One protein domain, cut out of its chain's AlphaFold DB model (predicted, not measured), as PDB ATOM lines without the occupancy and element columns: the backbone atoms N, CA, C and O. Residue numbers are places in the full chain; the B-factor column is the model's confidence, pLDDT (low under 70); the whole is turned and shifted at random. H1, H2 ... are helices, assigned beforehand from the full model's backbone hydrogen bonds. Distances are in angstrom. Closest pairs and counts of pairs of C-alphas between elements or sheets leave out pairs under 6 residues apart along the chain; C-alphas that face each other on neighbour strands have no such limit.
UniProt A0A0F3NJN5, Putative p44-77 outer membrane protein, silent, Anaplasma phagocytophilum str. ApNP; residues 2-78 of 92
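AT A GLANCE: This is residues 2 to 78 of the 92 residues of the protein "Putative p44-77 outer membrane protein, silent" of Anaplasma phagocytophilum str. ApNP (UniProt A0A0F3NJN5). There is little regular structure: the model is a flat body of winding loops, residues 10 to 62, with the small helix H2 along one end of it and the single-turn H1 near a corner. Within the loops, residues 27 to 28 pair in parallel with residues 40 to 41. The printed part has 77 residues with two named helices, H1 then H2, and no named strand; the class is all helix, though the named elements hold only 11 residues. It is compact, with a radius of gyration of the C-alphas of 12.2 A, and spans 35 by 28 by 13 A.

HOW THE PARTS SIT: H2, residues 63 to 69, is close to but not clearly touching H1, residues 6 to 9; their closest C-alphas, Asp 9 and Leu 63, are 6.5 A apart. In H2 every O i to N i+4 pair is within hydrogen-bond range; H1 is too short for such a pair.

IN THESE COORDINATES: H2 runs 10.0 A from C-alpha 63 at (147.266, 132.921, 132.042) to C-alpha 69 at (151.480, 141.098, 135.843). H1 measures 5.1 A and begins at C-alpha 6, (143.193, 123.310, 136.232).

THE WHOLE: The C-alphas farthest apart, Ser 21 and Asp 74, are 36.6 A apart. The printed part has no cut, and the link from H1 to H2 is long, 53 residues. The pLDDT is under 70 at residues 2 to 4 and 20 to 22.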
ATOM      1  N   LYS A   2     140.517 132.455 137.593       57.75
ATOM      2  CA  LYS A   2     140.902 131.038 137.683       57.75
ATOM      3  C   LYS A   2     140.051 130.255 136.691       57.75
ATOM      4  O   LYS A   2     138.827 130.342 136.762       57.75
ATOM      5  N   ILE A   3     140.679 129.551 135.751       65.31
ATOM      6  CA  ILE A   3     139.954 128.678 134.825       65.31
ATOM      7  C   ILE A   3     139.470 127.454 135.616       65.31
ATOM      8  O   ILE A   3     140.207 126.894 136.427       65.31
ATOM      9  N   THR A   4     138.217 127.049 135.412       69.50
ATOM     10  CA  THR A   4     137.577 125.926 136.126       69.50
ATOM     11  C   THR A   4     138.197 124.562 135.794       69.50
ATOM     12  O   THR A   4     138.046 123.620 136.564       69.50
ATOM     13  N   SER A   5     138.952 124.474 134.697       75.44
ATOM     14  CA  SER A   5     139.832 123.353 134.361       75.44
ATOM     15  C   SER A   5     141.290 123.702 134.675       75.44
ATOM     16  O   SER A   5     141.943 124.458 133.952       75.44
ATOM     17  N   THR A   6     141.810 123.128 135.761       74.19
ATOM     18  CA  THR A   6     143.193 123.310 136.232       74.19
ATOM     19  C   THR A   6     144.246 122.836 135.234       74.19
ATOM     20  O   THR A   6     145.357 123.358 135.231       74.19
ATOM     21  N   GLU A   7     143.929 121.863 134.378       81.50
ATOM     22  CA  GLU A   7     144.860 121.387 133.348       81.50
ATOM     23  C   GLU A   7     144.991 122.362 132.179       81.50
ATOM     24  O   GLU A   7     146.078 122.520 131.623       81.50
ATOM     25  N   ILE A   8     143.895 123.034 131.814       80.31
ATOM     26  CA  ILE A   8     143.892 124.049 130.754       80.31
ATOM     27  C   ILE A   8     144.607 125.311 131.242       80.31
ATOM     28  O   ILE A   8     145.391 125.891 130.493       80.31
ATOM     29  N   ASP A   9     144.417 125.692 132.510       78.56
ATOM     30  CA  ASP A   9     145.107 126.843 133.109       78.56
ATOM     31  C   ASP A   9     146.635 126.730 132.986       78.56
ATOM     32  O   ASP A   9     147.302 127.712 132.686       78.56
ATOM     33  N   LYS A  10     147.181 125.510 133.094       84.25
ATOM     34  CA  LYS A  10     148.618 125.208 132.950       84.25
ATOM     35  C   LYS A  10     149.113 125.102 131.502       84.25
ATOM     36  O   LYS A  10     150.236 124.667 131.263       84.25
ATOM     37  N   LYS A  11     148.285 125.426 130.512       88.25
ATOM     38  CA  LYS A  11     148.661 125.393 129.086       88.25
ATOM     39  C   LYS A  11     148.450 126.738 128.402       88.25
ATOM     40  O   LYS A  11     149.150 127.053 127.441       88.25
ATOM     41  N   VAL A  12     147.499 127.534 128.880       91.69
ATOM     42  CA  VAL A  12     147.169 128.831 128.284       91.69
ATOM     43  C   VAL A  12     148.196 129.882 128.695       91.69
ATOM     44  O   VAL A  12     148.551 129.997 129.868       91.69
ATOM     45  N   CYS A  13     148.664 130.665 127.717       93.75
ATOM     46  CA  CYS A  13     149.688 131.691 127.911       93.75
ATOM     47  C   CYS A  13     150.952 131.159 128.606       93.75
ATOM     48  O   CYS A  13     151.557 131.863 129.408       93.75
ATOM     49  N   ALA A  14     151.354 129.920 128.324       95.00
ATOM     50  CA  ALA A  14     152.568 129.351 128.889       95.00
ATOM     51  C   ALA A  14     153.807 130.102 128.358       95.00
ATOM     52  O   ALA A  14     154.026 130.139 127.144       95.00
ATOM     53  N   THR A  15     154.609 130.716 129.234       93.81
ATOM     54  CA  THR A  15     155.806 131.459 128.800       93.81
ATOM     55  C   THR A  15     156.842 130.534 128.168       93.81
ATOM     56  O   THR A  15     156.992 129.371 128.559       93.81
ATOM     57  N   LYS A  16     157.560 131.038 127.158       91.69
ATOM     58  CA  LYS A  16     158.598 130.256 126.479       91.69
ATOM     59  C   LYS A  16     159.909 130.269 127.255       91.69
ATOM     60  O   LYS A  16     160.215 131.225 127.974       91.69
ATOM     61  N   LYS A  17     160.688 129.201 127.070       89.50
ATOM     62  CA  LYS A  17     162.056 129.102 127.583       89.50
ATOM     63  C   LYS A  17     162.923 130.218 127.016       89.50
ATOM     64  O   LYS A  17     162.720 130.642 125.880       89.50
ATOM     65  N   THR A  18     163.884 130.671 127.807       82.81
ATOM     66  CA  THR A  18     164.910 131.588 127.313       82.81
ATOM     67  C   THR A  18     165.963 130.797 126.540       82.81
ATOM     68  O   THR A  18     166.113 129.591 126.729       82.81
ATOM     69  N   THR A  19     166.645 131.447 125.598       72.12
ATOM     70  CA  THR A  19     167.650 130.785 124.745       72.12
ATOM     71  C   THR A  19     168.995 130.603 125.448       72.12
ATOM     72  O   THR A  19     169.840 129.850 124.965       72.12
ATOM     73  N   THR A  20     169.196 131.240 126.605       67.44
ATOM     74  CA  THR A  20     170.320 130.944 127.493       67.44
ATOM     75  C   THR A  20     170.230 129.492 127.950       67.44
ATOM     76  O   THR A  20     169.153 129.002 128.260       67.44
ATOM     77  N   SER A  21     171.370 128.815 128.046       60.66
ATOM     78  CA  SER A  21     171.572 127.387 128.341       60.66
ATOM     79  C   SER A  21     170.975 126.837 129.658       60.66
ATOM     80  O   SER A  21     171.273 125.706 130.038       60.66
ATOM     81  N   GLY A  22     170.121 127.592 130.354       63.03
ATOM     82  CA  GLY A  22     169.370 127.164 131.531       63.03
ATOM     83  C   GLY A  22     167.906 126.833 131.223       63.03
ATOM     84  O   GLY A  22     167.300 127.363 130.300       63.03
ATOM     85  N   SER A  23     167.299 125.988 132.057       77.12
ATOM     86  CA  SER A  23     165.877 125.602 132.001       77.12
ATOM     87  C   SER A  23     164.894 126.729 132.376       77.12
ATOM     88  O   SER A  23     163.778 126.441 132.801       77.12
ATOM     89  N   ASN A  24     165.303 127.994 132.253       89.19
ATOM     90  CA  ASN A  24     164.528 129.153 132.680       89.19
ATOM     91  C   ASN A  24     163.523 129.589 131.607       89.19
ATOM     92  O   ASN A  24     163.675 129.318 130.415       89.19
ATOM     93  N   PHE A  25     162.498 130.302 132.052       91.81
ATOM     94  CA  PHE A  25     161.408 130.825 131.246       91.81
ATOM     95  C   PHE A  25     161.409 132.351 131.238       91.81
ATOM     96  O   PHE A  25     161.922 133.009 132.147       91.81
ATOM     97  N   SER A  26     160.791 132.910 130.202       92.06
ATOM     98  CA  SER A  26     160.449 134.330 130.148       92.06
ATOM     99  C   SER A  26     159.463 134.668 131.261       92.06
ATOM    100  O   SER A  26     158.640 133.829 131.650       92.06
ATOM    101  N   LYS A  27     159.524 135.903 131.753       94.50
ATOM    102  CA  LYS A  27     158.673 136.380 132.845       94.50
ATOM    103  C   LYS A  27     157.668 137.408 132.346       94.50
ATOM    104  O   LYS A  27     158.037 138.344 131.641       94.50
ATOM    105  N   TYR A  28     156.413 137.276 132.754       95.31
ATOM    106  CA  TYR A  28     155.412 138.305 132.532       95.31
ATOM    107  C   TYR A  28     155.748 139.586 133.284       95.31
ATOM    108  O   TYR A  28     156.153 139.573 134.448       95.31
ATOM    109  N   ALA A  29     155.562 140.701 132.594       94.50
ATOM    110  CA  ALA A  29     155.725 142.038 133.128       94.50
ATOM    111  C   ALA A  29     154.689 142.983 132.510       94.50
ATOM    112  O   ALA A  29     153.927 142.605 131.617       94.50
ATOM    113  N   GLU A  30     154.697 144.236 132.965       93.00
ATOM    114  CA  GLU A  30     153.843 145.285 132.400       93.00
ATOM    115  C   GLU A  30     154.149 145.571 130.929       93.00
ATOM    116  O   GLU A  30     153.260 145.975 130.192       93.00
ATOM    117  N   GLU A  31     155.399 145.396 130.508       91.88
ATOM    118  CA  GLU A  31     155.852 145.715 129.158       91.88
ATOM    119  C   GLU A  31     156.867 144.668 128.702       91.88
ATOM    120  O   GLU A  31     157.697 144.204 129.494       91.88
ATOM    121  N   THR A  32     156.837 144.319 127.415       91.81
ATOM    122  CA  THR A  32     157.877 143.483 126.813       91.81
ATOM    123  C   THR A  32     159.198 144.244 126.831       91.81
ATOM    124  O   THR A  32     159.270 145.395 126.388       91.81
ATOM    125  N   SER A  33     160.256 143.603 127.327       90.56
ATOM    126  CA  SER A  33     161.603 144.160 127.312       90.56
ATOM    127  C   SER A  33     162.038 144.409 125.878       90.56
ATOM    128  O   SER A  33     162.143 143.492 125.072       90.56
ATOM    129  N   GLY A  34     162.369 145.650 125.569       86.12
ATOM    130  CA  GLY A  34     163.083 146.002 124.359       86.12
ATOM    131  C   GLY A  34     164.567 145.998 124.614       86.12
ATOM    132  O   GLY A  34     165.155 147.028 124.389       86.12
ATOM    133  N   THR A  35     165.169 144.939 125.149       86.31
ATOM    134  CA  THR A  35     166.629 144.746 125.178       86.31
ATOM    135  C   THR A  35     166.918 143.267 124.984       86.31
ATOM    136  O   THR A  35     166.110 142.430 125.376       86.31
ATOM    137  N   ARG A  36     168.068 142.921 124.396       86.06
ATOM    138  CA  ARG A  36     168.448 141.508 124.220       86.06
ATOM    139  C   ARG A  36     168.762 140.800 125.540       86.06
ATOM    140  O   ARG A  36     168.661 139.582 125.606       86.06
ATOM    141  N   ASN A  37     169.153 141.557 126.571       87.00
ATOM    142  CA  ASN A  37     169.593 140.980 127.840       87.00
ATOM    143  C   ASN A  37     168.445 140.725 128.844       87.00
ATOM    144  O   ASN A  37     168.632 139.978 129.799       87.00
ATOM    145  N   ASP A  38     167.280 141.359 128.664       89.94
ATOM    146  CA  ASP A  38     166.110 141.201 129.542       89.94
ATOM    147  C   ASP A  38     164.993 140.429 128.820       89.94
ATOM    148  O   ASP A  38     164.615 140.747 127.691       89.94
ATOM    149  N   THR A  39     164.484 139.407 129.502       91.81
ATOM    150  CA  THR A  39     163.576 138.369 128.996       91.81
ATOM    151  C   THR A  39     162.120 138.577 129.415       91.81
ATOM    152  O   THR A  39     161.283 137.689 129.251       91.81
ATOM    153  N   LYS A  40     161.788 139.753 129.959       93.62
ATOM    154  CA  LYS A  40     160.407 140.118 130.290       93.62
ATOM    155  C   LYS A  40     159.525 140.255 129.053       93.62
ATOM    156  O   LYS A  40     159.929 140.852 128.053       93.62
ATOM    157  N   VAL A  41     158.284 139.790 129.162       93.50
ATOM    158  CA  VAL A  41     157.285 139.797 128.085       93.50
ATOM    159  C   VAL A  41     155.929 140.308 128.575       93.50
ATOM    160  O   VAL A  41     155.538 140.075 129.715       93.50
ATOM    161  N   ALA A  42     155.190 140.976 127.692       94.06
ATOM    162  CA  ALA A  42     153.804 141.407 127.899       94.06
ATOM    163  C   ALA A  42     152.832 140.766 126.886       94.06
ATOM    164  O   ALA A  42     151.691 141.193 126.741       94.06
ATOM    165  N   LEU A  43     153.279 139.739 126.158       92.81
ATOM    166  CA  LEU A  43     152.462 138.961 125.226       92.81
ATOM    167  C   LEU A  43     152.137 137.601 125.834       92.81
ATOM    168  O   LEU A  43     153.054 136.910 126.269       92.81
ATOM    169  N   CYS A  44     150.869 137.187 125.805       92.75
ATOM    170  CA  CYS A  44     150.455 135.830 126.170       92.75
ATOM    171  C   CYS A  44     151.260 134.786 125.370       92.75
ATOM    172  O   CYS A  44     151.224 134.772 124.142       92.75
ATOM    173  N   GLY A  45     152.001 133.919 126.063       92.50
ATOM    174  CA  GLY A  45     152.903 132.937 125.451       92.50
ATOM    175  C   GLY A  45     154.166 133.547 124.828       92.50
ATOM    176  O   GLY A  45     154.762 132.952 123.929       92.50
ATOM    177  N   GLY A  46     154.544 134.748 125.270       89.44
ATOM    178  CA  GLY A  46     155.635 135.533 124.711       89.44
ATOM    179  C   GLY A  46     156.998 134.847 124.778       89.44
ATOM    180  O   GLY A  46     157.296 134.056 125.678       89.44
ATOM    181  N   GLU A  47     157.824 135.199 123.799       88.69
ATOM    182  CA  GLU A  47     159.232 134.829 123.669       88.69
ATOM    183  C   GLU A  47     160.104 136.048 123.996       88.69
ATOM    184  O   GLU A  47     159.675 137.173 123.710       88.69
ATOM    185  N   PRO A  48     161.297 135.880 124.593       87.12
ATOM    186  CA  PRO A  48     162.122 137.027 124.916       87.12
ATOM    187  C   PRO A  48     162.757 137.605 123.646       87.12
ATOM    188  O   PRO A  48     163.011 136.904 122.672       87.12
ATOM    189  N   ASN A  49     163.083 138.898 123.675       83.81
ATOM    190  CA  ASN A  49     163.718 139.596 122.550       83.81
ATOM    191  C   ASN A  49     165.220 139.269 122.371       83.81
ATOM    192  O   ASN A  49     165.901 139.896 121.553       83.81
ATOM    193  N   GLY A  50     165.760 138.320 123.138       81.81
ATOM    194  CA  GLY A  50     167.158 137.908 123.089       81.81
ATOM    195  C   GLY A  50     167.478 136.767 124.051       81.81
ATOM    196  O   GLY A  50     166.583 136.107 124.576       81.81
ATOM    197  N   ASP A  51     168.774 136.544 124.251       81.94
ATOM    198  CA  ASP A  51     169.378 135.398 124.938       81.94
ATOM    199  C   ASP A  51     169.973 135.717 126.312       81.94
ATOM    200  O   ASP A  51     170.691 134.898 126.893       81.94
ATOM    201  N   GLY A  52     169.663 136.892 126.855       77.81
ATOM    202  CA  GLY A  52     170.101 137.264 128.190       77.81
ATOM    203  C   GLY A  52     169.395 136.533 129.322       77.81
ATOM    204  O   GLY A  52     168.394 135.844 129.145       77.81
ATOM    205  N   SER A  53     169.915 136.759 130.525       84.06
ATOM    206  CA  SER A  53     169.420 136.126 131.754       84.06
ATOM    207  C   SER A  53     168.644 137.083 132.658       84.06
ATOM    208  O   SER A  53     168.091 136.653 133.675       84.06
ATOM    209  N   ALA A  54     168.604 138.383 132.342       87.62
ATOM    210  CA  ALA A  54     167.911 139.346 133.186       87.62
ATOM    211  C   ALA A  54     166.392 139.161 133.068       87.62
ATOM    212  O   ALA A  54     165.855 138.876 131.996       87.62
ATOM    213  N   GLY A  55     165.692 139.301 134.193       85.94
ATOM    214  CA  GLY A  55     164.235 139.166 134.219       85.94
ATOM    215  C   GLY A  55     163.713 137.749 133.963       85.94
ATOM    216  O   GLY A  55     162.510 137.609 133.782       85.94
ATOM    217  N   THR A  56     164.576 136.727 133.970       90.12
ATOM    218  CA  THR A  56     164.177 135.319 133.829       90.12
ATOM    219  C   THR A  56     163.352 134.835 135.022       90.12
ATOM    220  O   THR A  56     163.363 135.434 136.103       90.12
ATOM    221  N   ASN A  57     162.636 133.729 134.829       91.50
ATOM    222  CA  ASN A  57     161.964 132.994 135.891       91.50
ATOM    223  C   ASN A  57     162.338 131.505 135.841       91.50
ATOM    224  O   ASN A  57     162.485 130.939 134.760       91.50
ATOM    225  N   THR A  58     162.479 130.859 136.995       90.81
ATOM    226  CA  THR A  58     162.733 129.410 137.076       90.81
ATOM    227  C   THR A  58     161.469 128.594 136.824       90.81
ATOM    228  O   THR A  58     161.541 127.452 136.380       90.81
ATOM    229  N   GLU A  59     160.304 129.186 137.087       91.94
ATOM    230  CA  GLU A  59     159.000 128.566 136.874       91.94
ATOM    231  C   GLU A  59     158.321 129.112 135.616       91.94
ATOM    232  O   GLU A  59     158.387 130.309 135.311       91.94
ATOM    233  N   GLN A  60     157.644 128.222 134.891       93.50
ATOM    234  CA  GLN A  60     156.819 128.605 133.753       93.50
ATOM    235  C   GLN A  60     155.572 129.343 134.245       93.50
ATOM    236  O   GLN A  60     154.913 128.891 135.179       93.50
ATOM    237  N   GLN A  61     155.250 130.465 133.605       94.94
ATOM    238  CA  GLN A  61     154.084 131.273 133.954       94.94
ATOM    239  C   GLN A  61     152.942 131.052 132.974       94.94
ATOM    240  O   GLN A  61     153.178 130.733 131.807       94.94
ATOM    241  N   PHE A  62     151.714 131.259 133.444       94.19
ATOM    242  CA  PHE A  62     150.494 130.947 132.695       94.19
ATOM    243  C   PHE A  62     149.519 132.128 132.653       94.19
ATOM    244  O   PHE A  62     149.855 133.254 133.022       94.19
ATOM    245  N   LEU A  63     148.286 131.885 132.197       92.38
ATOM    246  CA  LEU A  63     147.266 132.921 132.042       92.38
ATOM    247  C   LEU A  63     147.040 133.747 133.315       92.38
ATOM    248  O   LEU A  63     146.924 134.966 133.229       92.38
ATOM    249  N   HIS A  64     146.970 133.119 134.490       90.81
ATOM    250  CA  HIS A  64     146.722 133.860 135.729       90.81
ATOM    251  C   HIS A  64     147.862 134.838 136.061       90.81
ATOM    252  O   HIS A  64     147.596 135.925 136.576       90.81
ATOM    253  N   ASP A  65     149.107 134.494 135.724       94.25
ATOM    254  CA  ASP A  65     150.255 135.392 135.861       94.25
ATOM    255  C   ASP A  65     150.208 136.520 134.833       94.25
ATOM    256  O   ASP A  65     150.439 137.668 135.191       94.25
ATOM    257  N   PHE A  66     149.855 136.220 133.580       92.81
ATOM    258  CA  PHE A  66     149.670 137.236 132.541       92.81
ATOM    259  C   PHE A  66     148.616 138.271 132.953       92.81
ATOM    260  O   PHE A  66     148.851 139.477 132.883       92.81
ATOM    261  N   VAL A  67     147.468 137.815 133.458       91.25
ATOM    262  CA  VAL A  67     146.416 138.713 133.951       91.25
ATOM    263  C   VAL A  67     146.932 139.562 135.119       91.25
ATOM    264  O   VAL A  67     146.666 140.759 135.160       91.25
ATOM    265  N   ARG A  68     147.696 138.972 136.050       91.88
ATOM    266  CA  ARG A  68     148.217 139.669 137.239       91.88
ATOM    267  C   ARG A  68     149.296 140.702 136.905       91.88
ATOM    268  O   ARG A  68     149.281 141.809 137.439       91.88
ATOM    269  N   GLU A  69     150.256 140.325 136.072       93.75
ATOM    270  CA  GLU A  69     151.480 141.098 135.843       93.75
ATOM    271  C   GLU A  69     151.381 142.020 134.628       93.75
ATOM    272  O   GLU A  69     152.022 143.072 134.603       93.75
ATOM    273  N   THR A  70     150.568 141.654 133.635       93.31
ATOM    274  CA  THR A  70     150.486 142.363 132.356       93.31
ATOM    275  C   THR A  70     149.175 143.129 132.194       93.31
ATOM    276  O   THR A  70     149.209 144.301 131.819       93.31
ATOM    277  N   LEU A  71     148.017 142.537 132.511       91.56
ATOM    278  CA  LEU A  71     146.705 143.193 132.352       91.56
ATOM    279  C   LEU A  71     146.338 144.104 133.540       91.56
ATOM    280  O   LEU A  71     145.278 143.980 134.152       91.56
ATOM    281  N   LYS A  72     147.225 145.046 133.870       87.06
ATOM    282  CA  LYS A  72     147.008 146.027 134.946       87.06
ATOM    283  C   LYS A  72     146.024 147.130 134.543       87.06
ATOM    284  O   LYS A  72     145.755 147.338 133.360       87.06
ATOM    285  N   GLY A  73     145.535 147.859 135.550       83.81
ATOM    286  CA  GLY A  73     144.618 148.990 135.366       83.81
ATOM    287  C   GLY A  73     143.271 148.541 134.816       83.81
ATOM    288  O   GLY A  73     142.858 149.012 133.766       83.81
ATOM    289  N   ASP A  74     142.643 147.555 135.458       81.44
ATOM    290  CA  ASP A  74     141.384 146.959 134.989       81.44
ATOM    291  C   ASP A  74     141.457 146.485 133.526       81.44
ATOM    292  O   ASP A  74     140.516 146.604 132.747       81.44
ATOM    293  N   SER A  75     142.605 145.907 133.160       77.56
ATOM    294  CA  SER A  75     142.966 145.449 131.811       77.56
ATOM    295  C   SER A  75     143.243 146.545 130.776       77.56
ATOM    296  O   SER A  75     143.656 146.211 129.670       77.56
ATOM    297  N   SER A  76     143.108 147.837 131.092       84.06
ATOM    298  CA  SER A  76     143.241 148.911 130.095       84.06
ATOM    299  C   SER A  76     144.664 149.100 129.557       84.06
ATOM    300  O   SER A  76     144.842 149.692 128.496       84.06
ATOM    301  N   LYS A  77     145.691 148.637 130.282       80.69
ATOM    302  CA  LYS A  77     147.090 148.929 129.933       80.69
ATOM    303  C   LYS A  77     147.643 148.078 128.785       80.69
ATOM    304  O   LYS A  77     148.514 148.546 128.063       80.69
ATOM    305  N   ASN A  78     147.168 146.846 128.617       85.69
ATOM    306  CA  ASN A  78     147.705 145.905 127.621       85.69
ATOM    307  C   ASN A  78     146.616 145.146 126.844       85.69
ATOM    308  O   ASN A  78     146.876 144.102 126.243       85.69
TER     309      ASN A  78